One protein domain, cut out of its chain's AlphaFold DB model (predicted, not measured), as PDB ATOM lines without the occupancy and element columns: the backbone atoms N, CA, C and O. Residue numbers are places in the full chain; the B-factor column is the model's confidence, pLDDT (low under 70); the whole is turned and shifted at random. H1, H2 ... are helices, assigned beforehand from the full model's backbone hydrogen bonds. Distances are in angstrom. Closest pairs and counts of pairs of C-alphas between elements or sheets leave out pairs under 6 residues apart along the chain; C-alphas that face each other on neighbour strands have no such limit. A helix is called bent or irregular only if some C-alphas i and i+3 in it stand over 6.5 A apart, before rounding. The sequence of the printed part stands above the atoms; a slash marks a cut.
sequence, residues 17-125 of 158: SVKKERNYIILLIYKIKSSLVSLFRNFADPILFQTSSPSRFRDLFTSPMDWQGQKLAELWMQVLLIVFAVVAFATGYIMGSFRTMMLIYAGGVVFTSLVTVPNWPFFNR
ATOM      1  N   SER A  17     -68.188   5.285 -55.191       64.44
ATOM      2  CA  SER A  17     -66.829   5.161 -55.743       64.44
ATOM      3  C   SER A  17     -66.052   6.479 -55.673       64.44
ATOM      4  O   SER A  17     -64.932   6.490 -55.167       64.44
ATOM      5  N   VAL A  18     -66.664   7.598 -56.068       64.25
ATOM      6  CA  VAL A  18     -66.037   8.929 -56.063       64.25
ATOM      7  C   VAL A  18     -65.707   9.355 -54.633       64.25
ATOM      8  O   VAL A  18     -64.595   9.800 -54.347       64.25
ATOM      9  N   LYS A  19     -66.628   9.143 -53.683       65.69
ATOM     10  CA  LYS A  19     -66.383   9.438 -52.262       65.69
ATOM     11  C   LYS A  19     -65.269   8.563 -51.672       65.69
ATOM     12  O   LYS A  19     -64.445   9.062 -50.906       65.69
ATOM     13  N   LYS A  20     -65.200   7.284 -52.057       70.50
ATOM     14  CA  LYS A  20     -64.131   6.360 -51.654       70.50
ATOM     15  C   LYS A  20     -62.767   6.803 -52.194       70.50
ATOM     16  O   LYS A  20     -61.810   6.836 -51.423       70.50
ATOM     17  N   GLU A  21     -62.678   7.217 -53.456       70.69
ATOM     18  CA  GLU A  21     -61.442   7.757 -54.039       70.69
ATOM     19  C   GLU A  21     -60.987   9.050 -53.354       70.69
ATOM     20  O   GLU A  21     -59.822   9.151 -52.959       70.69
ATOM     21  N   ARG A  22     -61.904   9.996 -53.093       74.25
ATOM     22  CA  ARG A  22     -61.577  11.206 -52.319       74.25
ATOM     23  C   ARG A  22     -61.029  10.862 -50.935       74.25
ATOM     24  O   ARG A  22     -60.046  11.458 -50.503       74.25
ATOM     25  N   ASN A  23     -61.613   9.874 -50.258       78.31
ATOM     26  CA  ASN A  23     -61.156   9.445 -48.938       78.31
ATOM     27  C   ASN A  23     -59.760   8.808 -48.982       78.31
ATOM     28  O   ASN A  23     -58.942   9.112 -48.117       78.31
ATOM     29  N   TYR A  24     -59.440   7.988 -49.989       80.31
ATOM     30  CA  TYR A  24     -58.082   7.449 -50.148       80.31
ATOM     31  C   TYR A  24     -57.045   8.541 -50.401       80.31
ATOM     32  O   TYR A  24     -55.974   8.501 -49.799       80.31
ATOM     33  N   ILE A  25     -57.364   9.529 -51.238       75.69
ATOM     34  CA  ILE A  25     -56.468  10.660 -51.517       75.69
ATOM     35  C   ILE A  25     -56.235  11.478 -50.242       75.69
ATOM     36  O   ILE A  25     -55.095  11.783 -49.898       75.69
ATOM     37  N   ILE A  26     -57.300  11.779 -49.496       78.19
ATOM     38  CA  ILE A  26     -57.207  12.487 -48.215       78.19
ATOM     39  C   ILE A  26     -56.340  11.694 -47.229       78.19
ATOM     40  O   ILE A  26     -55.415  12.251 -46.637       78.19
ATOM     41  N   LEU A  27     -56.575  10.388 -47.085       78.56
ATOM     42  CA  LEU A  27     -55.784   9.521 -46.210       78.56
ATOM     43  C   LEU A  27     -54.315   9.435 -46.641       78.56
ATOM     44  O   LEU A  27     -53.435   9.437 -45.781       78.56
ATOM     45  N   LEU A  28     -54.029   9.414 -47.944       79.31
ATOM     46  CA  LEU A  28     -52.666   9.446 -48.473       79.31
ATOM     47  C   LEU A  28     -51.970  10.763 -48.106       79.31
ATOM     48  O   LEU A  28     -50.852  10.735 -47.596       79.31
ATOM     49  N   ILE A  29     -52.644  11.904 -48.273       79.75
ATOM     50  CA  ILE A  29     -52.120  13.223 -47.887       79.75
ATOM     51  C   ILE A  29     -51.843  13.274 -46.384       79.75
ATOM     52  O   ILE A  29     -50.776  13.735 -45.976       79.75
ATOM     53  N   TYR A  30     -52.762  12.779 -45.551       83.00
ATOM     54  CA  TYR A  30     -52.564  12.736 -44.102       83.00
ATOM     55  C   TYR A  30     -51.424  11.804 -43.698       83.00
ATOM     56  O   TYR A  30     -50.651  12.162 -42.812       83.00
ATOM     57  N   LYS A  31     -51.272  10.655 -44.364       84.31
ATOM     58  CA  LYS A  31     -50.178   9.709 -44.115       84.31
ATOM     59  C   LYS A  31     -48.822  10.275 -44.536       84.31
ATOM     60  O   LYS A  31     -47.838  10.096 -43.828       84.31
ATOM     61  N   ILE A  32     -48.769  11.007 -45.649       79.06
ATOM     62  CA  ILE A  32     -47.565  11.726 -46.081       79.06
ATOM     63  C   ILE A  32     -47.252  12.855 -45.096       79.06
ATOM     64  O   ILE A  32     -46.120  12.947 -44.626       79.06
ATOM     65  N   LYS A  33     -48.246  13.673 -44.715       77.94
ATOM     66  CA  LYS A  33     -48.077  14.724 -43.700       77.94
ATOM     67  C   LYS A  33     -47.563  14.154 -42.379       77.94
ATOM     68  O   LYS A  33     -46.621  14.707 -41.826       77.94
ATOM     69  N   SER A  34     -48.152  13.071 -41.875       80.31
ATOM     70  CA  SER A  34     -47.753  12.483 -40.593       80.31
ATOM     71  C   SER A  34     -46.357  11.861 -40.650       80.31
ATOM     72  O   SER A  34     -45.566  12.104 -39.740       80.31
ATOM     73  N   SER A  35     -46.003  11.149 -41.728       79.31
ATOM     74  CA  SER A  35     -44.639  10.641 -41.933       79.31
ATOM     75  C   SER A  35     -43.613  11.765 -42.044       79.31
ATOM     76  O   SER A  35     -42.553  11.666 -41.435       79.31
ATOM     77  N   LEU A  36     -43.920  12.847 -42.765       75.12
ATOM     78  CA  LEU A  36     -43.025  14.002 -42.876       75.12
ATOM     79  C   LEU A  36     -42.848  14.714 -41.531       75.12
ATOM     80  O   LEU A  36     -41.726  15.056 -41.171       75.12
ATOM     81  N   VAL A  37     -43.925  14.890 -40.759       79.50
ATOM     82  CA  VAL A  37     -43.855  15.469 -39.406       79.50
ATOM     83  C   VAL A  37     -43.037  14.578 -38.472       79.50
ATOM     84  O   VAL A  37     -42.229  15.091 -37.704       79.50
ATOM     85  N   SER A  38     -43.212  13.258 -38.543       79.50
ATOM     86  CA  SER A  38     -42.441  12.301 -37.742       79.50
ATOM     87  C   SER A  38     -40.957  12.315 -38.119       79.50
ATOM     88  O   SER A  38     -40.099  12.436 -37.248       79.50
ATOM     89  N   LEU A  39     -40.638  12.275 -39.415       77.94
ATOM     90  CA  LEU A  39     -39.269  12.384 -39.921       77.94
ATOM     91  C   LEU A  39     -38.613  13.698 -39.475       77.94
ATOM     92  O   LEU A  39     -37.477  13.687 -39.010       77.94
ATOM     93  N   PHE A  40     -39.344  14.814 -39.570       77.06
ATOM     94  CA  PHE A  40     -38.859  16.111 -39.116       77.06
ATOM     95  C   PHE A  40     -38.592  16.126 -37.615       77.06
ATOM     96  O   PHE A  40     -37.532  16.584 -37.223       77.06
ATOM     97  N   ARG A  41     -39.498  15.603 -36.778       76.69
ATOM     98  CA  ARG A  41     -39.279  15.528 -35.322       76.69
ATOM     99  C   ARG A  41     -38.045  14.698 -34.976       76.69
ATOM    100  O   ARG A  41     -37.153  15.198 -34.304       76.69
ATOM    101  N   ASN A  42     -37.919  13.500 -35.552       80.06
ATOM    102  CA  ASN A  42     -36.748  12.638 -35.347       80.06
ATOM    103  C   ASN A  42     -35.423  13.315 -35.748       80.06
ATOM    104  O   ASN A  42     -34.381  13.023 -35.167       80.06
ATOM    105  N   PHE A  43     -35.456  14.214 -36.735       75.19
ATOM    106  CA  PHE A  43     -34.294  14.997 -37.152       75.19
ATOM    107  C   PHE A  43     -34.070  16.259 -36.298       75.19
ATOM    108  O   PHE A  43     -32.933  16.583 -35.965       75.19
ATOM    109  N   ALA A  44     -35.138  16.980 -35.948       71.50
ATOM    110  CA  ALA A  44     -35.090  18.295 -35.318       71.50
ATOM    111  C   ALA A  44     -34.915  18.236 -33.796       71.50
ATOM    112  O   ALA A  44     -34.236  19.096 -33.242       71.50
ATOM    113  N   ASP A  45     -35.473  17.235 -33.112       73.94
ATOM    114  CA  ASP A  45     -35.403  17.138 -31.647       73.94
ATOM    115  C   ASP A  45     -33.946  17.093 -31.121       73.94
ATOM    116  O   ASP A  45     -33.619  17.855 -30.203       73.94
ATOM    117  N   PRO A  46     -33.013  16.325 -31.728       72.50
ATOM    118  CA  PRO A  46     -31.594  16.359 -31.355       72.50
ATOM    119  C   PRO A  46     -30.926  17.714 -31.631       72.50
ATOM    120  O   PRO A  46     -30.023  18.135 -30.908       72.50
ATOM    121  N   ILE A  47     -31.369  18.403 -32.682       67.69
ATOM    122  CA  ILE A  47     -30.826  19.690 -33.115       67.69
ATOM    123  C   ILE A  47     -31.238  20.811 -32.158       67.69
ATOM    124  O   ILE A  47     -30.390  21.600 -31.741       67.69
ATOM    125  N   LEU A  48     -32.520  20.880 -31.791       68.69
ATOM    126  CA  LEU A  48     -33.041  21.930 -30.914       68.69
ATOM    127  C   LEU A  48     -32.462  21.838 -29.502       68.69
ATOM    128  O   LEU A  48     -32.216  22.856 -28.859       68.69
ATOM    129  N   PHE A  49     -32.171  20.625 -29.029       67.12
ATOM    130  CA  PHE A  49     -31.473  20.438 -27.759       67.12
ATOM    131  C   PHE A  49     -30.052  21.031 -27.793       67.12
ATOM    132  O   PHE A  49     -29.585  21.625 -26.818       67.12
ATOM    133  N   GLN A  50     -29.383  20.939 -28.946       61.28
ATOM    134  CA  GLN A  50     -28.017  21.417 -29.139       61.28
ATOM    135  C   GLN A  50     -27.906  22.948 -29.282       61.28
ATOM    136  O   GLN A  50     -26.843  23.506 -28.998       61.28
ATOM    137  N   THR A  51     -28.988  23.634 -29.665       58.75
ATOM    138  CA  THR A  51     -29.055  25.102 -29.818       58.75
ATOM    139  C   THR A  51     -29.561  25.848 -28.583       58.75
ATOM    140  O   THR A  51     -29.684  27.069 -28.619       58.75
ATOM    141  N   SER A  52     -29.801  25.148 -27.470       64.56
ATOM    142  CA  SER A  52     -30.276  25.738 -26.206       64.56
ATOM    143  C   SER A  52     -29.321  26.776 -25.587       64.56
ATOM    144  O   SER A  52     -29.743  27.577 -24.754       64.56
ATOM    145  N   SER A  53     -28.049  26.810 -26.007       72.38
ATOM    146  CA  SER A  53     -27.053  27.797 -25.571       72.38
ATOM    147  C   SER A  53     -26.803  28.877 -26.647       72.38
ATOM    148  O   SER A  53     -26.505  28.523 -27.794       72.38
ATOM    149  N   PRO A  54     -26.831  30.184 -26.304       73.88
ATOM    150  CA  PRO A  54     -26.669  31.285 -27.264       73.88
ATOM    151  C   PRO A  54     -25.367  31.248 -28.077       73.88
ATOM    152  O   PRO A  54     -25.356  31.644 -29.242       73.88
ATOM    153  N   SER A  55     -24.269  30.775 -27.482       75.44
ATOM    154  CA  SER A  55     -22.948  30.701 -28.122       75.44
ATOM    155  C   SER A  55     -22.954  29.702 -29.280       75.44
ATOM    156  O   SER A  55     -22.599  30.042 -30.404       75.44
ATOM    157  N   ARG A  56     -23.491  28.502 -29.025       72.94
ATOM    158  CA  ARG A  56     -23.588  27.403 -29.998       72.94
ATOM    159  C   ARG A  56     -24.460  27.779 -31.190       72.94
ATOM    160  O   ARG A  56     -24.167  27.366 -32.303       72.94
ATOM    161  N   PHE A  57     -25.509  28.575 -30.969       76.38
ATOM    162  CA  PHE A  57     -26.357  29.078 -32.049       76.38
ATOM    163  C   PHE A  57     -25.597  30.018 -32.991       76.38
ATOM    164  O   PHE A  57     -25.784  29.936 -34.202       76.38
ATOM    165  N   ARG A  58     -24.723  30.886 -32.460       76.94
ATOM    166  CA  ARG A  58     -23.881  31.742 -33.309       76.94
ATOM    167  C   ARG A  58     -22.922  30.900 -34.142       76.94
ATOM    168  O   ARG A  58     -22.854  31.111 -35.349       76.94
ATOM    169  N   ASP A  59     -22.293  29.901 -33.526       75.94
ATOM    170  CA  ASP A  59     -21.325  29.016 -34.183       75.94
ATOM    171  C   ASP A  59     -21.910  28.263 -35.390       75.94
ATOM    172  O   ASP A  59     -21.191  28.030 -36.363       75.94
ATOM    173  N   LEU A  60     -23.216  27.952 -35.379       75.69
ATOM    174  CA  LEU A  60     -23.917  27.348 -36.524       75.69
ATOM    175  C   LEU A  60     -23.891  28.215 -37.792       75.69
ATOM    176  O   LEU A  60     -24.061  27.686 -38.890       75.69
ATOM    177  N   PHE A  61     -23.730  29.532 -37.645       77.38
ATOM    178  CA  PHE A  61     -23.727  30.486 -38.755       77.38
ATOM    179  C   PHE A  61     -22.368  31.160 -38.962       77.38
ATOM    180  O   PHE A  61     -22.090  31.626 -40.064       77.38
ATOM    181  N   THR A  62     -21.521  31.234 -37.931       77.38
ATOM    182  CA  THR A  62     -20.217  31.908 -38.004       77.38
ATOM    183  C   THR A  62     -19.062  30.968 -38.325       77.38
ATOM    184  O   THR A  62     -18.095  31.409 -38.942       77.38
ATOM    185  N   SER A  63     -19.132  29.691 -37.931       77.81
ATOM    186  CA  SER A  63     -18.070  28.732 -38.243       77.81
ATOM    187  C   SER A  63     -18.279  28.136 -39.635       77.81
ATOM    188  O   SER A  63     -19.365  27.612 -39.899       77.81
ATOM    189  N   PRO A  64     -17.257  28.121 -40.510       79.44
ATOM    190  CA  PRO A  64     -17.301  27.361 -41.752       79.44
ATOM    191  C   PRO A  64     -17.531  25.870 -41.471       79.44
ATOM    192  O   PRO A  64     -16.981  25.319 -40.513       79.44
ATOM    193  N   MET A  65     -18.345  25.222 -42.304       84.81
ATOM    194  CA  MET A  65     -18.519  23.766 -42.294       84.81
ATOM    195  C   MET A  65     -17.247  23.090 -42.810       84.81
ATOM    196  O   MET A  65     -16.631  23.590 -43.759       84.81
ATOM    197  N   ASP A  66     -16.866  21.953 -42.224       86.81
ATOM    198  CA  ASP A  66     -15.714  21.190 -42.710       86.81
ATOM    199  C   ASP A  66     -15.944  20.661 -44.147       86.81
ATOM    200  O   ASP A  66     -17.075  20.484 -44.599       86.81
ATOM    201  N   TRP A  67     -14.869  20.453 -44.915       84.56
ATOM    202  CA  TRP A  67     -14.947  20.033 -46.322       84.56
ATOM    203  C   TRP A  67     -15.667  18.687 -46.515       84.56
ATOM    204  O   TRP A  67     -16.361  18.495 -47.515       84.56
ATOM    205  N   GLN A  68     -15.528  17.750 -45.571       86.69
ATOM    206  CA  GLN A  68     -16.217  16.460 -45.647       86.69
ATOM    207  C   GLN A  68     -17.715  16.634 -45.364       86.69
ATOM    208  O   GLN A  68     -18.550  16.066 -46.071       86.69
ATOM    209  N   GLY A  69     -18.049  17.490 -44.400       88.12
ATOM    210  CA  GLY A  69     -19.389  17.967 -44.100       88.12
ATOM    211  C   GLY A  69     -20.061  18.602 -45.305       88.12
ATOM    212  O   GLY A  69     -21.183  18.228 -45.629       88.12
ATOM    213  N   GLN A  70     -19.356  19.471 -46.034       89.81
ATOM    214  CA  GLN A  70     -19.874  20.100 -47.254       89.81
ATOM    215  C   GLN A  70     -20.219  19.065 -48.331       89.81
ATOM    216  O   GLN A  70     -21.281  19.149 -48.946       89.81
ATOM    217  N   LYS A  71     -19.366  18.052 -48.534       89.88
ATOM    218  CA  LYS A  71     -19.642  16.966 -49.490       89.88
ATOM    219  C   LYS A  71     -20.849  16.129 -49.084       89.88
ATOM    220  O   LYS A  71     -21.656  15.751 -49.933       89.88
ATOM    221  N   LEU A  72     -20.994  15.866 -47.789       89.81
ATOM    222  CA  LEU A  72     -22.151  15.155 -47.266       89.81
ATOM    223  C   LEU A  72     -23.425  16.005 -47.408       89.81
ATOM    224  O   LEU A  72     -24.449  15.489 -47.852       89.81
ATOM    225  N   ALA A  73     -23.364  17.300 -47.096       91.00
ATOM    226  CA  ALA A  73     -24.476  18.237 -47.232       91.00
ATOM    227  C   ALA A  73     -24.947  18.362 -48.687       91.00
ATOM    228  O   ALA A  73     -26.151  18.353 -48.943       91.00
ATOM    229  N   GLU A  74     -24.012  18.397 -49.639       91.69
ATOM    230  CA  GLU A  74     -24.291  18.389 -51.077       91.69
ATOM    231  C   GLU A  74     -25.053  17.121 -51.495       91.69
ATOM    232  O   GLU A  74     -26.087  17.208 -52.162       91.69
ATOM    233  N   LEU A  75     -24.605  15.945 -51.040       92.44
ATOM    234  CA  LEU A  75     -25.273  14.674 -51.325       92.44
ATOM    235  C   LEU A  75     -26.690  14.631 -50.737       92.44
ATOM    236  O   LEU A  75     -27.639  14.265 -51.432       92.44
ATOM    237  N   TRP A  76     -26.865  15.053 -49.482       89.88
ATOM    238  CA  TRP A  76     -28.190  15.120 -48.859       89.88
ATOM    239  C   TRP A  76     -29.110  16.119 -49.553       89.88
ATOM    240  O   TRP A  76     -30.289  15.822 -49.734       89.88
ATOM    241  N   MET A  77     -28.591  17.269 -49.993       92.25
ATOM    242  CA  MET A  77     -29.368  18.248 -50.752       92.25
ATOM    243  C   MET A  77     -29.907  17.625 -52.042       92.25
ATOM    244  O   MET A  77     -31.104  17.715 -52.308       92.25
ATOM    245  N   GLN A  78     -29.053  16.950 -52.815       95.06
ATOM    246  CA  GLN A  78     -29.462  16.295 -54.059       95.06
ATOM    247  C   GLN A  78     -30.514  15.208 -53.809       95.06
ATOM    248  O   GLN A  78     -31.566  15.210 -54.451       95.06
ATOM    249  N   VAL A  79     -30.269  14.312 -52.847       93.81
ATOM    250  CA  VAL A  79     -31.188  13.213 -52.521       93.81
ATOM    251  C   VAL A  79     -32.548  13.750 -52.071       93.81
ATOM    252  O   VAL A  79     -33.577  13.319 -52.591       93.81
ATOM    253  N   LEU A  80     -32.576  14.716 -51.149       91.94
ATOM    254  CA  LEU A  80     -33.824  15.276 -50.632       91.94
ATOM    255  C   LEU A  80     -34.612  16.003 -51.727       91.94
ATOM    256  O   LEU A  80     -35.810  15.758 -51.866       91.94
ATOM    257  N   LEU A  81     -33.960  16.834 -52.547       94.69
ATOM    258  CA  LEU A  81     -34.640  17.548 -53.631       94.69
ATOM    259  C   LEU A  81     -35.246  16.596 -54.663       94.69
ATOM    260  O   LEU A  81     -36.368  16.832 -55.109       94.69
ATOM    261  N   ILE A  82     -34.548  15.513 -55.015       96.50
ATOM    262  CA  ILE A  82     -35.071  14.501 -55.941       96.50
ATOM    263  C   ILE A  82     -36.277  13.787 -55.326       96.50
ATOM    264  O   ILE A  82     -37.310  13.657 -55.983       96.50
ATOM    265  N   VAL A  83     -36.193  13.376 -54.058       92.88
ATOM    266  CA  VAL A  83     -37.311  12.721 -53.362       92.88
ATOM    267  C   VAL A  83     -38.535  13.639 -53.315       92.88
ATOM    268  O   VAL A  83     -39.633  13.218 -53.687       92.88
ATOM    269  N   PHE A  84     -38.364  14.906 -52.932       91.94
ATOM    270  CA  PHE A  84     -39.465  15.870 -52.914       91.94
ATOM    271  C   PHE A  84     -40.007  16.169 -54.313       91.94
ATOM    272  O   PHE A  84     -41.221  16.315 -54.456       91.94
ATOM    273  N   ALA A  85     -39.163  16.210 -55.346       93.69
ATOM    274  CA  ALA A  85     -39.606  16.376 -56.729       93.69
ATOM    275  C   ALA A  85     -40.496  15.210 -57.182       93.69
ATOM    276  O   ALA A  85     -41.578  15.444 -57.719       93.69
ATOM    277  N   VAL A  86     -40.088  13.964 -56.916       94.44
ATOM    278  CA  VAL A  86     -40.863  12.764 -57.271       94.44
ATOM    279  C   VAL A  86     -42.202  12.736 -56.530       94.44
ATOM    280  O   VAL A  86     -43.241  12.509 -57.149       94.44
ATOM    281  N   VAL A  87     -42.210  13.019 -55.223       89.25
ATOM    282  CA  VAL A  87     -43.441  13.042 -54.413       89.25
ATOM    283  C   VAL A  87     -44.386  14.162 -54.852       89.25
ATOM    284  O   VAL A  87     -45.592  13.933 -54.985       89.25
ATOM    285  N   ALA A  88     -43.854  15.360 -55.100       90.62
ATOM    286  CA  ALA A  88     -44.624  16.494 -55.596       90.62
ATOM    287  C   ALA A  88     -45.243  16.186 -56.961       90.62
ATOM    288  O   ALA A  88     -46.434  16.428 -57.157       90.62
ATOM    289  N   PHE A  89     -44.456  15.617 -57.877       92.06
ATOM    290  CA  PHE A  89     -44.917  15.237 -59.206       92.06
ATOM    291  C   PHE A  89     -46.006  14.165 -59.141       92.06
ATOM    292  O   PHE A  89     -47.077  14.365 -59.703       92.06
ATOM    293  N   ALA A  90     -45.790  13.074 -58.398       89.81
ATOM    294  CA  ALA A  90     -46.773  11.999 -58.268       89.81
ATOM    295  C   ALA A  90     -48.092  12.502 -57.656       89.81
ATOM    296  O   ALA A  90     -49.168  12.245 -58.189       89.81
ATOM    297  N   THR A  91     -48.013  13.280 -56.573       85.06
ATOM    298  CA  THR A  91     -49.202  13.821 -55.895       85.06
ATOM    299  C   THR A  91     -49.930  14.837 -56.775       85.06
ATOM    300  O   THR A  91     -51.153  14.798 -56.896       85.06
ATOM    301  N   GLY A  92     -49.183  15.731 -57.426       89.31
ATOM    302  CA  GLY A  92     -49.724  16.724 -58.346       89.31
ATOM    303  C   GLY A  92     -50.394  16.108 -59.568       89.31
ATOM    304  O   GLY A  92     -51.457  16.576 -59.971       89.31
ATOM    305  N   TYR A  93     -49.801  15.041 -60.111       88.44
ATOM    306  CA  TYR A  93     -50.342  14.286 -61.236       88.44
ATOM    307  C   TYR A  93     -51.654  13.590 -60.862       88.44
ATOM    308  O   TYR A  93     -52.647  13.763 -61.561       88.44
ATOM    309  N   ILE A  94     -51.701  12.893 -59.716       86.69
ATOM    310  CA  ILE A  94     -52.921  12.224 -59.226       86.69
ATOM    311  C   ILE A  94     -54.049  13.236 -58.968       86.69
ATOM    312  O   ILE A  94     -55.203  12.971 -59.285       86.69
ATOM    313  N   MET A  95     -53.730  14.409 -58.414       81.38
ATOM    314  CA  MET A  95     -54.719  15.462 -58.148       81.38
ATOM    315  C   MET A  95     -55.069  16.317 -59.375       81.38
ATOM    316  O   MET A  95     -55.943  17.176 -59.271       81.38
ATOM    317  N   GLY A  96     -54.366  16.163 -60.502       87.62
ATOM    318  CA  GLY A  96     -54.521  17.025 -61.678       87.62
ATOM    319  C   GLY A  96     -54.254  18.513 -61.399       87.62
ATOM    320  O   GLY A  96     -54.780  19.379 -62.094       87.62
ATOM    321  N   SER A  97     -53.478  18.840 -60.357       81.69
ATOM    322  CA  SER A  97     -53.324  20.210 -59.848       81.69
ATOM    323  C   SER A  97     -51.861  20.636 -59.777       81.69
ATOM    324  O   SER A  97     -51.129  20.298 -58.843       81.69
ATOM    325  N   PHE A  98     -51.456  21.482 -60.728       88.50
ATOM    326  CA  PHE A  98     -50.104  22.047 -60.782       88.50
ATOM    327  C   PHE A  98     -49.769  22.923 -59.564       88.50
ATOM    328  O   PHE A  98     -48.642  22.908 -59.072       88.50
ATOM    329  N   ARG A  99     -50.758  23.647 -59.014       88.69
ATOM    330  CA  ARG A  99     -50.562  24.448 -57.791       88.69
ATOM    331  C   ARG A  99     -50.154  23.571 -56.610       88.69
ATOM    332  O   ARG A  99     -49.258  23.939 -55.860       88.69
ATOM    333  N   THR A 100     -50.781  22.405 -56.468       80.25
ATOM    334  CA  THR A 100     -50.470  21.464 -55.381       80.25
ATOM    335  C   THR A 100     -49.070  20.879 -55.552       80.25
ATOM    336  O   THR A 100     -48.307  20.850 -54.589       80.25
ATOM    337  N   MET A 101     -48.697  20.496 -56.780       89.62
ATOM    338  CA  MET A 101     -47.336  20.056 -57.106       89.62
ATOM    339  C   MET A 101     -46.294  21.091 -56.664       89.62
ATOM    340  O   MET A 101     -45.367  20.764 -55.924       89.62
ATOM    341  N   MET A 102     -46.477  22.350 -57.070       92.75
ATOM    342  CA  MET A 102     -45.540  23.426 -56.746       92.75
ATOM    343  C   MET A 102     -45.468  23.723 -55.247       92.75
ATOM    344  O   MET A 102     -44.375  23.937 -54.736       92.75
ATOM    345  N   LEU A 103     -46.589  23.682 -54.519       90.19
ATOM    346  CA  LEU A 103     -46.588  23.884 -53.064       90.19
ATOM    347  C   LEU A 103     -45.827  22.778 -52.323       90.19
ATOM    348  O   LEU A 103     -45.060  23.075 -51.408       90.19
ATOM    349  N   ILE A 104     -46.008  21.516 -52.722       89.62
ATOM    350  CA  ILE A 104     -45.290  20.384 -52.118       89.62
ATOM    351  C   ILE A 104     -43.792  20.493 -52.416       89.62
ATOM    352  O   ILE A 104     -42.975  20.338 -51.509       89.62
ATOM    353  N   TYR A 105     -43.428  20.807 -53.661       93.25
ATOM    354  CA  TYR A 105     -42.028  20.961 -54.047       93.25
ATOM    355  C   TYR A 105     -41.360  22.143 -53.333       93.25
ATOM    356  O   TYR A 105     -40.293  21.977 -52.750       93.25
ATOM    357  N   ALA A 106     -42.011  23.309 -53.296       94.19
ATOM    358  CA  ALA A 106     -41.508  24.486 -52.590       94.19
ATOM    359  C   ALA A 106     -41.319  24.213 -51.089       94.19
ATOM    360  O   ALA A 106     -40.286  24.567 -50.523       94.19
ATOM    361  N   GLY A 107     -42.269  23.514 -50.456       93.69
ATOM    362  CA  GLY A 107     -42.116  23.042 -49.080       93.69
ATOM    363  C   GLY A 107     -40.906  22.119 -48.907       93.69
ATOM    364  O   GLY A 107     -40.151  22.271 -47.950       93.69
ATOM    365  N   GLY A 108     -40.673  21.216 -49.864       92.94
ATOM    366  CA  GLY A 108     -39.498  20.344 -49.902       92.94
ATOM    367  C   GLY A 108     -38.174  21.094 -50.045       92.94
ATOM    368  O   GLY A 108     -37.201  20.750 -49.378       92.94
ATOM    369  N   VAL A 109     -38.129  22.152 -50.857       94.62
ATOM    370  CA  VAL A 109     -36.948  23.020 -51.005       94.62
ATOM    371  C   VAL A 109     -36.641  23.742 -49.696       94.62
ATOM    372  O   VAL A 109     -35.504  23.694 -49.230       94.62
ATOM    373  N   VAL A 110     -37.650  24.356 -49.066       95.00
ATOM    374  CA  VAL A 110     -37.485  25.025 -47.764       95.00
ATOM    375  C   VAL A 110     -36.995  24.027 -46.719       95.00
ATOM    376  O   VAL A 110     -36.000  24.282 -46.046       95.00
ATOM    377  N   PHE A 111     -37.623  22.854 -46.632       91.88
ATOM    378  CA  PHE A 111     -37.189  21.789 -45.732       91.88
ATOM    379  C   PHE A 111     -35.737  21.377 -45.986       91.88
ATOM    380  O   PHE A 111     -34.938  21.312 -45.058       91.88
ATOM    381  N   THR A 112     -35.374  21.146 -47.248       93.06
ATOM    382  CA  THR A 112     -34.019  20.732 -47.619       93.06
ATOM    383  C   THR A 112     -33.005  21.804 -47.240       93.06
ATOM    384  O   THR A 112     -31.971  21.477 -46.670       93.06
ATOM    385  N   SER A 113     -33.323  23.081 -47.474       90.56
ATOM    386  CA  SER A 113     -32.459  24.196 -47.084       90.56
ATOM    387  C   SER A 113     -32.237  24.251 -45.571       90.56
ATOM    388  O   SER A 113     -31.107  24.421 -45.130       90.56
ATOM    389  N   LEU A 114     -33.272  24.003 -44.763       89.88
ATOM    390  CA  LEU A 114     -33.130  23.931 -43.309       89.88
ATOM    391  C   LEU A 114     -32.235  22.762 -42.884       89.88
ATOM    392  O   LEU A 114     -31.493  22.884 -41.919       89.88
ATOM    393  N   VAL A 115     -32.268  21.640 -43.601       88.06
ATOM    394  CA  VAL A 115     -31.448  20.461 -43.289       88.06
ATOM    395  C   VAL A 115     -29.988  20.635 -43.714       88.06
ATOM    396  O   VAL A 115     -29.114  20.112 -43.034       88.06
ATOM    397  N   THR A 116     -29.690  21.339 -44.807       90.25
ATOM    398  CA  THR A 116     -28.336  21.336 -45.399       90.25
ATOM    399  C   THR A 116     -27.569  22.647 -45.262       90.25
ATOM    400  O   THR A 116     -26.344  22.619 -45.324       90.25
ATOM    401  N   VAL A 117     -28.249  23.784 -45.073       88.31
ATOM    402  CA  VAL A 117     -27.606  25.110 -45.002       88.31
ATOM    403  C   VAL A 117     -26.971  25.401 -43.639       88.31
ATOM    404  O   VAL A 117     -25.849  25.908 -43.624       88.31
ATOM    405  N   PRO A 118     -27.626  25.132 -42.492       86.75
ATOM    406  CA  PRO A 118     -27.017  25.408 -41.196       86.75
ATOM    407  C   PRO A 118     -25.826  24.489 -40.935       86.75
ATOM    408  O   PRO A 118     -25.800  23.336 -41.376       86.75
ATOM    409  N   ASN A 119     -24.853  24.975 -40.165       83.69
ATOM    410  CA  ASN A 119     -23.653  24.208 -39.871       83.69
ATOM    411  C   ASN A 119     -23.885  23.163 -38.765       83.69
ATOM    412  O   ASN A 119     -23.431  23.305 -37.628       83.69
ATOM    413  N   TRP A 120     -24.647  22.119 -39.083       85.00
ATOM    414  CA  TRP A 120     -25.021  21.115 -38.101       85.00
ATOM    415  C   TRP A 120     -23.812  20.335 -37.567       85.00
ATOM    416  O   TRP A 120     -22.909  19.967 -38.318       85.00
ATOM    417  N   PRO A 121     -23.827  19.954 -36.279       78.06
ATOM    418  CA  PRO A 121     -22.738  19.198 -35.657       78.06
ATOM    419  C   PRO A 121     -22.485  17.830 -36.305       78.06
ATOM    420  O   PRO A 121     -21.391  17.289 -36.182       78.06
ATOM    421  N   PHE A 122     -23.476  17.252 -36.994       79.94
ATOM    422  CA  PHE A 122     -23.288  15.987 -37.705       79.94
ATOM    423  C   PHE A 122     -22.452  16.138 -38.982       79.94
ATOM    424  O   PHE A 122     -21.840  15.157 -39.399       79.94
ATOM    425  N   PHE A 123     -22.411  17.339 -39.571       83.19
ATOM    426  CA  PHE A 123     -21.550  17.654 -40.707       83.19
ATOM    427  C   PHE A 123     -20.115  17.990 -40.276       83.19
ATOM    428  O   PHE A 123     -19.218  17.831 -41.086       83.19
ATOM    429  N   ASN A 124     -19.877  18.364 -39.010       80.62
ATOM    430  CA  ASN A 124     -18.560  18.784 -38.499       80.62
ATOM    431  C   ASN A 124     -17.818  17.712 -37.688       80.62
ATOM    432  O   ASN A 124     -17.273  17.989 -36.616       80.62
ATOM    433  N   ARG A 125     -17.843  16.455 -38.132       79.69
ATOM    434  CA  ARG A 125     -17.193  15.361 -37.384       79.69
ATOM    435  C   ARG A 125     -15.687  15.278 -37.619       79.69
ATOM    436  O   ARG A 125     -15.011  14.561 -36.883       79.69
TER     437      ARG A 125
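What this domain is: This is residues 17 to 125 of the 158 residues of an uncharacterized protein of Populus trichocarpa (UniProt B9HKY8). What shape does this model have? A long helix, H1, runs alongside a helical hairpin of H3 and H4 across a gap, and the short helix H2 crosses the space at one end between H1 and H3. The last residues, 117 to 125, lie at that same end. What is it made of? The printed part has 109 residues with four named helices, in the order H1, H2, H3, H4, and no named strand; the class is all helix. How dense is it? It is a loose rod spanning 57 by 25 by 20 A, with a radius of gyration of the C-alphas of 17.3 A.

Where its parts are: Where is the longest helix? H1, residues 17 to 50, measures 49.8 A from C-alpha 17 at (-66.829, 5.161, -55.743) to C-alpha 50. It has a kink of 33 degrees near residue 43 and is irregular, but only just: C-alphas 43 and 46 are 6.54 A apart. Where are the others? H2 is residues 54 to 62, 12.5 A long. H3 is residues 67 to 94, 40.9 A long. H4 is residues 98 to 116, 26.7 A long, and ends with C-alpha 116 at (-28.336, 21.336, -45.399).

How they stand to each other: What does H1 meet? H1 touches no helix, but H1 and H3 are near each other, with 5 pairs of C-alphas within 10 A, as are H1 and H4, also with 5 pairs. H1 and H2 are close but not clearly touching, about perpendicular at 73 degrees; their closest C-alphas, those of Gln 50 and Arg 56, are 7.5 A apart. Which helices touch? H3 and H4 touch as a hairpin at a shallow tilt of 16 degrees, opposite ways; their closest C-alphas, those of Gly 92 and Met 101, are 4.3 A apart. H2 is apart from H3 and H4. How complete are the helix backbones? In H3 and H4 every O i to N i+4 pair is within hydrogen-bond range; in H1 28 of 30 are, in H2 4 of 5.

The domain as a whole: How far does it reach? The two C-alphas farthest apart, those of Ser 17 and Ser 55, are 57.8 A apart. Are there cuts or long links? The printed part has no cut, and the links H1 to H2, H2 to H3 and H3 to H4 are tight. Which residues stand free, and where is confidence low? Residues 33 to 39 of H1 stand free. The mean pLDDT of the printed part is 82.7, and residues 17 to 19 and 47 to 52 are under 70.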